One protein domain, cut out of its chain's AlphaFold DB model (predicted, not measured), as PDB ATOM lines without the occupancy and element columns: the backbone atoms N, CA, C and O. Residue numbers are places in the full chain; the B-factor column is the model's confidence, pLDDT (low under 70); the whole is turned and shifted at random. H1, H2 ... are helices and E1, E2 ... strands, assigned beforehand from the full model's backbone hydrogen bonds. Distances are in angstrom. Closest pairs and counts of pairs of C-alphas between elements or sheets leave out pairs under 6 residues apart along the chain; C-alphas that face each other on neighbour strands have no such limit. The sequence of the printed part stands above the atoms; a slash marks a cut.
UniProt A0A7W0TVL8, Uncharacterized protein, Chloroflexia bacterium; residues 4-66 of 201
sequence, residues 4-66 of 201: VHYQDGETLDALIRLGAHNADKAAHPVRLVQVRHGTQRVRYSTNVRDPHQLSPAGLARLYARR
ATOM      1  N   VAL A   4      25.477  23.388  39.690       92.88
ATOM      2  CA  VAL A   4      24.683  23.194  38.474       92.88
ATOM      3  C   VAL A   4      25.456  22.259  37.555       92.88
ATOM      4  O   VAL A   4      26.562  22.599  37.157       92.88
ATOM      5  N   HIS A   5      24.869  21.103  37.252       91.31
ATOM      6  CA  HIS A   5      25.392  20.167  36.258       91.31
ATOM      7  C   HIS A   5      25.075  20.636  34.843       91.31
ATOM      8  O   HIS A   5      25.894  20.489  33.951       91.31
ATOM      9  N   TYR A   6      23.882  21.198  34.648       93.69
ATOM     10  CA  TYR A   6      23.426  21.696  33.358       93.69
ATOM     11  C   TYR A   6      22.364  22.773  33.561       93.69
ATOM     12  O   TYR A   6      21.500  22.645  34.435       93.69
ATOM     13  N   GLN A   7      22.398  23.824  32.751       93.75
ATOM     14  CA  GLN A   7      21.321  24.800  32.688       93.75
ATOM     15  C   GLN A   7      21.251  25.397  31.287       93.75
ATOM     16  O   GLN A   7      22.177  26.079  30.864       93.75
ATOM     17  N   ASP A   8      20.121  25.184  30.623       91.62
ATOM     18  CA  ASP A   8      19.817  25.779  29.325       91.62
ATOM     19  C   ASP A   8      18.302  25.936  29.165       91.62
ATOM     20  O   ASP A   8      17.528  25.009  29.441       91.62
ATOM     21  N   GLY A   9      17.874  27.132  28.760       89.19
ATOM     22  CA  GLY A   9      16.467  27.514  28.672       89.19
ATOM     23  C   GLY A   9      15.675  27.160  29.939       89.19
ATOM     24  O   GLY A   9      15.931  27.666  31.033       89.19
ATOM     25  N   GLU A  10      14.687  26.273  29.795       89.06
ATOM     26  CA  GLU A  10      13.838  25.810  30.903       89.06
ATOM     27  C   GLU A  10      14.361  24.557  31.622       89.06
ATOM     28  O   GLU A  10      13.788  24.129  32.638       89.06
ATOM     29  N   THR A  11      15.446  23.977  31.112       92.62
ATOM     30  CA  THR A  11      16.063  22.768  31.643       92.62
ATOM     31  C   THR A  11      17.103  23.136  32.686       92.62
ATOM     32  O   THR A  11      17.996  23.946  32.450       92.62
ATOM     33  N   LEU A  12      16.995  22.522  33.860       94.69
ATOM     34  CA  LEU A  12      17.961  22.683  34.937       94.69
ATOM     35  C   LEU A  12      18.282  21.326  35.540       94.69
ATOM     36  O   LEU A  12      17.378  20.577  35.896       94.69
ATOM     37  N   ASP A  13      19.559  21.070  35.756       94.81
ATOM     38  CA  ASP A  13      20.058  19.972  36.562       94.81
ATOM     39  C   ASP A  13      21.045  20.519  37.596       94.81
ATOM     40  O   ASP A  13      22.062  21.122  37.249       94.81
ATOM     41  N   ALA A  14      20.725  20.374  38.881       94.06
ATOM     42  CA  ALA A  14      21.549  20.923  39.945       94.06
ATOM     43  C   ALA A  14      21.493  20.119  41.242       94.06
ATOM     44  O   ALA A  14      20.436  19.681  41.688       94.06
ATOM     45  N   LEU A  15      22.619  20.048  41.945       92.69
ATOM     46  CA  LEU A  15      22.657  19.676  43.352       92.69
ATOM     47  C   LEU A  15      22.202  20.847  44.213       92.69
ATOM     48  O   LEU A  15      22.771  21.941  44.176       92.69
ATOM     49  N   ILE A  16      21.195  20.588  45.036       91.31
ATOM     50  CA  ILE A  16      20.598  21.538  45.966       91.31
ATOM     51  C   ILE A  16      20.593  20.973  47.388       91.31
ATOM     52  O   ILE A  16      20.823  19.786  47.633       91.31
ATOM     53  N   ARG A  17      20.267  21.832  48.353       89.38
ATOM     54  CA  ARG A  17      19.850  21.413  49.693       89.38
ATOM     55  C   ARG A  17      18.395  21.797  49.884       89.38
ATOM     56  O   ARG A  17      18.043  22.946  49.645       89.38
ATOM     57  N   LEU A  18      17.589  20.836  50.321       88.50
ATOM     58  CA  LEU A  18      16.205  21.080  50.726       88.50
ATOM     59  C   LEU A  18      16.184  21.920  52.008       88.50
ATOM     60  O   LEU A  18      17.118  21.797  52.792       88.50
ATOM     61  N   GLY A  19      15.139  22.723  52.212       85.62
ATOM     62  CA  GLY A  19      14.958  23.655  53.338       85.62
ATOM     63  C   GLY A  19      15.080  25.121  52.911       85.62
ATOM     64  O   GLY A  19      15.925  25.463  52.076       85.62
ATOM     65  N   ALA A  20      14.196  25.969  53.438       81.31
ATOM     66  CA  ALA A  20      14.026  27.352  52.985       81.31
ATOM     67  C   ALA A  20      15.100  28.289  53.558       81.31
ATOM     68  O   ALA A  20      15.562  29.217  52.893       81.31
ATOM     69  N   HIS A  21      15.551  28.012  54.775       77.56
ATOM     70  CA  HIS A  21      16.480  28.819  55.551       77.56
ATOM     71  C   HIS A  21      17.793  28.061  55.820       77.56
ATOM     72  O   HIS A  21      17.956  26.869  55.583       77.56
ATOM     73  N   ASN A  22      18.830  28.748  56.304       72.06
ATOM     74  CA  ASN A  22      20.068  28.041  56.674       72.06
ATOM     75  C   ASN A  22      19.877  27.134  57.901       72.06
ATOM     76  O   ASN A  22      20.568  26.118  58.032       72.06
ATOM     77  N   ALA A  23      18.925  27.489  58.765       69.12
ATOM     78  CA  ALA A  23      18.611  26.771  59.990       69.12
ATOM     79  C   ALA A  23      17.895  25.433  59.748       69.12
ATOM     80  O   ALA A  23      18.120  24.511  60.512       69.12
ATOM     81  N   ASP A  24      17.104  25.282  58.685       75.88
ATOM     82  CA  ASP A  24      16.265  24.097  58.428       75.88
ATOM     83  C   ASP A  24      16.742  23.257  57.234       75.88
ATOM     84  O   ASP A  24      16.132  22.240  56.904       75.88
ATOM     85  N   LYS A  25      17.831  23.653  56.558       81.75
ATOM     86  CA  LYS A  25      18.313  22.877  55.410       81.75
ATOM     87  C   LYS A  25      18.559  21.410  55.792       81.75
ATOM     88  O   LYS A  25      19.074  21.117  56.874       81.75
ATOM     89  N   ALA A  26      18.381  20.489  54.856       84.56
ATOM     90  CA  ALA A  26      18.681  19.073  55.033       84.56
ATOM     91  C   ALA A  26      20.197  18.788  55.101       84.56
ATOM     92  O   ALA A  26      21.023  19.444  54.442       84.56
ATOM     93  N   ALA A  27      20.570  17.776  55.891       86.62
ATOM     94  CA  ALA A  27      21.954  17.314  56.039       86.62
ATOM     95  C   ALA A  27      22.563  16.852  54.707       86.62
ATOM     96  O   ALA A  27      23.729  17.138  54.411       86.62
ATOM     97  N   HIS A  28      21.759  16.167  53.895       87.94
ATOM     98  CA  HIS A  28      22.171  15.569  52.634       87.94
ATOM     99  C   HIS A  28      21.749  16.452  51.453       87.94
ATOM    100  O   HIS A  28      20.595  16.885  51.407       87.94
ATOM    101  N   PRO A  29      22.657  16.735  50.500       89.44
ATOM    102  CA  PRO A  29      22.261  17.338  49.241       89.44
ATOM    103  C   PRO A  29      21.461  16.334  48.403       89.44
ATOM    104  O   PRO A  29      21.700  15.121  48.459       89.44
ATOM    105  N   VAL A  30      20.544  16.865  47.606       92.56
ATOM    106  CA  VAL A  30      19.752  16.123  46.619       92.56
ATOM    107  C   VAL A  30      19.934  16.773  45.259       92.56
ATOM    108  O   VAL A  30      20.257  17.959  45.176       92.56
ATOM    109  N   ARG A  31      19.717  16.016  44.195       93.44
ATOM    110  CA  ARG A  31      19.698  16.553  42.840       93.44
ATOM    111  C   ARG A  31      18.281  16.983  42.488       93.44
ATOM    112  O   ARG A  31      17.335  16.242  42.741       93.44
ATOM    113  N   LEU A  32      18.148  18.189  41.959       95.38
ATOM    114  CA  LEU A  32      16.932  18.767  41.412       95.38
ATOM    115  C   LEU A  32      17.083  18.817  39.896       95.38
ATOM    116  O   LEU A  32      17.989  19.472  39.387       95.38
ATOM    117  N   VAL A  33      16.152  18.173  39.207       95.00
ATOM    118  CA  VAL A  33      16.026  18.233  37.755       95.00
ATOM    119  C   VAL A  33      14.724  18.938  37.419       95.00
ATOM    120  O   VAL A  33      13.665  18.576  37.929       95.00
ATOM    121  N   GLN A  34      14.788  19.942  36.563       95.19
ATOM    122  CA  GLN A  34      13.644  20.644  36.010       95.19
ATOM    123  C   GLN A  34      13.659  20.480  34.498       95.19
ATOM    124  O   GLN A  34      14.688  20.708  33.868       95.19
ATOM    125  N   VAL A  35      12.519  20.110  33.928       92.19
ATOM    126  CA  VAL A  35      12.336  19.961  32.480       92.19
ATOM    127  C   VAL A  35      10.953  20.468  32.086       92.19
ATOM    128  O   VAL A  35      10.019  20.465  32.899       92.19
ATOM    129  N   ARG A  36      10.804  20.882  30.828       88.38
ATOM    130  CA  ARG A  36       9.491  21.137  30.234       88.38
ATOM    131  C   ARG A  36       8.893  19.824  29.741       88.38
ATOM    132  O   ARG A  36       9.530  19.098  28.983       88.38
ATOM    133  N   HIS A  37       7.662  19.548  30.144       84.19
ATOM    134  CA  HIS A  37       6.854  18.445  29.646       84.19
ATOM    135  C   HIS A  37       5.548  19.006  29.068       84.19
ATOM    136  O   HIS A  37       4.675  19.474  29.802       84.19
ATOM    137  N   GLY A  38       5.435  19.018  27.736       82.81
ATOM    138  CA  GLY A  38       4.346  19.712  27.042       82.81
ATOM    139  C   GLY A  38       4.374  21.217  27.335       82.81
ATOM    140  O   GLY A  38       5.358  21.891  27.019       82.81
ATOM    141  N   THR A  39       3.308  21.725  27.954       82.81
ATOM    142  CA  THR A  39       3.164  23.124  28.399       82.81
ATOM    143  C   THR A  39       3.548  23.341  29.864       82.81
ATOM    144  O   THR A  39       3.546  24.476  30.336       82.81
ATOM    145  N   GLN A  40       3.862  22.276  30.609       87.44
ATOM    146  CA  GLN A  40       4.133  22.360  32.040       87.44
ATOM    147  C   GLN A  40       5.619  22.218  32.345       87.44
ATOM    148  O   GLN A  40       6.331  21.400  31.767       87.44
ATOM    149  N   ARG A  41       6.074  22.982  33.336       90.12
ATOM    150  CA  ARG A  41       7.416  22.860  33.899       90.12
ATOM    151  C   ARG A  41       7.374  21.934  35.105       90.12
ATOM    152  O   ARG A  41       6.773  22.272  36.125       90.12
ATOM    153  N   VAL A  42       8.034  20.787  34.999       91.44
ATOM    154  CA  VAL A  42       8.032  19.753  36.040       91.44
ATOM    155  C   VAL A  42       9.383  19.730  36.742       91.44
ATOM    156  O   VAL A  42      10.425  19.921  36.118       91.44
ATOM    157  N   ARG A  43       9.359  19.518  38.060       94.44
ATOM    158  CA  ARG A  43      10.549  19.408  38.909       94.44
ATOM    159  C   ARG A  43      10.575  18.044  39.587       94.44
ATOM    160  O   ARG A  43       9.608  17.662  40.240       94.44
ATOM    161  N   TYR A  44      11.701  17.358  39.473       94.19
ATOM    162  CA  TYR A  44      11.978  16.069  40.091       94.19
ATOM    163  C   TYR A  44      13.143  16.216  41.063       94.19
ATOM    164  O   TYR A  44      14.103  16.933  40.781       94.19
ATOM    165  N   SER A  45      13.084  15.522  42.195       94.38
ATOM    166  CA  SER A  45      14.198  15.439  43.135       94.38
ATOM    167  C   SER A  45      14.654  13.993  43.288       94.38
ATOM    168  O   SER A  45      13.843  13.073  43.298       94.38
ATOM    169  N   THR A  46      15.962  13.776  43.386       94.88
ATOM    170  CA  THR A  46      16.529  12.436  43.567       94.88
ATOM    171  C   THR A  46      17.761  12.465  44.464       94.88
ATOM    172  O   THR A  46      18.489  13.459  44.549       94.88
ATOM    173  N   ASN A  47      17.995  11.359  45.164       93.19
ATOM    174  CA  ASN A  47      19.228  11.114  45.906       93.19
ATOM    175  C   ASN A  47      20.374  10.628  44.998       93.19
ATOM    176  O   ASN A  47      21.519  10.624  45.451       93.19
ATOM    177  N   VAL A  48      20.094  10.267  43.739       93.12
ATOM    178  CA  VAL A  48      21.112   9.962  42.726       93.12
ATOM    179  C   VAL A  48      21.735  11.268  42.243       93.12
ATOM    180  O   VAL A  48      21.157  12.009  41.451       93.12
ATOM    181  N   ARG A  49      22.911  11.580  42.786       90.75
ATOM    182  CA  ARG A  49      23.586  12.872  42.588       90.75
ATOM    183  C   ARG A  49      24.329  12.973  41.263       90.75
ATOM    184  O   ARG A  49      24.578  14.081  40.822       90.75
ATOM    185  N   ASP A  50      24.703  11.841  40.683       89.69
ATOM    186  CA  ASP A  50      25.485  11.784  39.456       89.69
ATOM    187  C   ASP A  50      24.555  11.768  38.224       89.69
ATOM    188  O   ASP A  50      23.725  10.854  38.103       89.69
ATOM    189  N   PRO A  51      24.643  12.767  37.324       91.25
ATOM    190  CA  PRO A  51      23.852  12.801  36.101       91.25
ATOM    191  C   PRO A  51      24.230  11.727  35.075       91.25
ATOM    192  O   PRO A  51      23.360  11.351  34.288       91.25
ATOM    193  N   HIS A  52      25.443  11.171  35.123       90.75
ATOM    194  CA  HIS A  52      25.833  10.046  34.266       90.75
ATOM    195  C   HIS A  52      25.198   8.732  34.735       90.75
ATOM    196  O   HIS A  52      24.799   7.909  33.913       90.75
ATOM    197  N   GLN A  53      25.027   8.553  36.050       92.56
ATOM    198  CA  GLN A  53      24.332   7.388  36.610       92.56
ATOM    199  C   GLN A  53      22.822   7.421  36.326       92.56
ATOM    200  O   GLN A  53      22.201   6.385  36.092       92.56
ATOM    201  N   LEU A  54      22.211   8.608  36.375       92.94
ATOM    202  CA  LEU A  54      20.790   8.790  36.089       92.94
ATOM    203  C   LEU A  54      20.581  10.086  35.315       92.94
ATOM    204  O   LEU A  54      20.511  11.163  35.905       92.94
ATOM    205  N   SER A  55      20.434   9.998  33.997       92.25
ATOM    206  CA  SER A  55      20.210  11.191  33.178       92.25
ATOM    207  C   SER A  55      18.885  11.886  33.529       92.25
ATOM    208  O   SER A  55      17.951  11.227  34.003       92.25
ATOM    209  N   PRO A  56      18.739  13.199  33.274       90.75
ATOM    210  CA  PRO A  56      17.467  13.911  33.436       90.75
ATOM    211  C   PRO A  56      16.290  13.233  32.725       90.75
ATOM    212  O   PRO A  56      15.218  13.071  33.312       90.75
ATOM    213  N   ALA A  57      16.511  12.738  31.504       89.94
ATOM    214  CA  ALA A  57      15.515  11.959  30.775       89.94
ATOM    215  C   ALA A  57      15.223  10.600  31.434       89.94
ATOM    216  O   ALA A  57      14.065  10.187  31.526       89.94
ATOM    217  N   GLY A  58      16.247   9.911  31.946       91.81
ATOM    218  CA  GLY A  58      16.086   8.684  32.729       91.81
ATOM    219  C   GLY A  58      15.251   8.898  33.994       91.81
ATOM    220  O   GLY A  58      14.326   8.128  34.256       91.81
ATOM    221  N   LEU A  59      15.519   9.977  34.733       93.06
ATOM    222  CA  LEU A  59      14.767  10.363  35.925       93.06
ATOM    223  C   LEU A  59      13.299  10.657  35.595       93.06
ATOM    224  O   LEU A  59      12.410  10.150  36.279       93.06
ATOM    225  N   ALA A  60      13.040  11.427  34.537       90.44
ATOM    226  CA  ALA A  60      11.687  11.758  34.103       90.44
ATOM    227  C   ALA A  60      10.893  10.500  33.694       90.44
ATOM    228  O   ALA A  60       9.756  10.316  34.133       90.44
ATOM    229  N   ARG A  61      11.517   9.578  32.941       89.31
ATOM    230  CA  ARG A  61      10.927   8.270  32.593       89.31
ATOM    231  C   ARG A  61      10.666   7.399  33.821       89.31
ATOM    232  O   ARG A  61       9.626   6.751  33.898       89.31
ATOM    233  N   LEU A  62      11.572   7.389  34.799       91.19
ATOM    234  CA  LEU A  62      11.371   6.650  36.047       91.19
ATOM    235  C   LEU A  62      10.184   7.212  36.840       91.19
ATOM    236  O   LEU A  62       9.338   6.447  37.296       91.19
ATOM    237  N   TYR A  63      10.086   8.538  36.953       90.50
ATOM    238  CA  TYR A  63       8.966   9.203  37.621       90.50
ATOM    239  C   TYR A  63       7.630   9.006  36.896       90.50
ATOM    240  O   TYR A  63       6.596   8.933  37.557       90.50
ATOM    241  N   ALA A  64       7.629   8.863  35.567       87.31
ATOM    242  CA  ALA A  64       6.427   8.523  34.800       87.31
ATOM    243  C   ALA A  64       5.784   7.208  35.275       87.31
ATOM    244  O   ALA A  64       4.563   7.070  35.281       87.31
ATOM    245  N   ARG A  65       6.615   6.269  35.745       87.75
ATOM    246  CA  ARG A  65       6.205   4.961  36.278       87.75
ATOM    247  C   ARG A  65       5.753   4.998  37.738       87.75
ATOM    248  O   ARG A  65       5.418   3.958  38.294       87.75
ATOM    249  N   ARG A  66       5.697   6.169  38.390       87.94
ATOM    250  CA  ARG A  66       5.316   6.285  39.813       87.94
ATOM    251  C   ARG A  66       3.967   5.632  40.121       87.94
ATOM    252  O   ARG A  66       3.813   5.024  41.174       87.94
TER     253      ARG A  66
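This is residues 4 to 66 of the 201 residues of an uncharacterized protein of Chloroflexia bacterium (UniProt A0A7W0TVL8). The domain is a single sheet of four antiparallel strands with one helix, H1, laid across one face over E3 and E4, while the other face has no named helix. A long loop, residues 17 to 29, runs on beyond the sheet between E2 and E3 and makes one end of the longest axis. The printed part has 63 residues, with four named strands and one named helix in the order E1 E2 E3 E4 H1, and the sheet order is E1 - E2 - E3 - E4. The class is mixed, helices and strands; the whole is compact, with a radius of gyration of the C-alphas of 12.2 A, and spans 36 by 24 by 23 A.

Start at the first printed residue, where E1, residues 4 to 8, forms a hairpin with E2, residues 11 to 16; look for N 5 and O 13, 2.8 A apart and within hydrogen-bond range. E2 in turn forms a hairpin with E3, residues 30 to 37, antiparallel at 165 degrees, with N 32 and O 14 at 2.7 A. E3 and E4, residues 40 to 46, form the last hairpin, antiparallel at 158 degrees, with N 37 and O 40 at 2.8 A. Together these four make a meander, each strand the antiparallel neighbour of the one before. The edge strands E1 and E4 are apart. H1, residues 56 to 66, is on the sheet at a height over the sheet of 8.7 A. It lies over E4 and, only just, with 3 of its C-alphas, over E3. It runs across the strands, at 89 degrees to E4 on the local plane. Its closest C-alphas to E3 are those of Val 33 and Pro 56, 6.3 A apart; to E4, those of Tyr 44 and Ala 60, 7.4 A. In H1, 5 of 7 O i to N i+4 pairs are within hydrogen-bond range.

Find C-alpha 4 at (24.683, 23.194, 38.474); from there E1 runs 10.7 A to Asp 8. E2 runs 15.1 A from Thr 11 to Ile 16. E3, the longest strand, begins with C-alpha 30 at (19.752, 16.123, 46.619) and runs 21.4 A to His 37. E4 runs 19.6 A from Gln 40 to Thr 46. H1 runs 15.7 A from Pro 56 to C-alpha 66 at (5.316, 6.285, 39.813).

Look for the two C-alphas farthest apart at Ala 23 and Gly 38, 36.6 A. The outline is elongated, but only just, and the sheet is twisted, its C-alphas lying up to 4.4 A off the best plane. The link from E2 to E3, 13 residues, is long. The printed part has no cut. Its mean pLDDT is 89.5, and residue 23 alone is under 70.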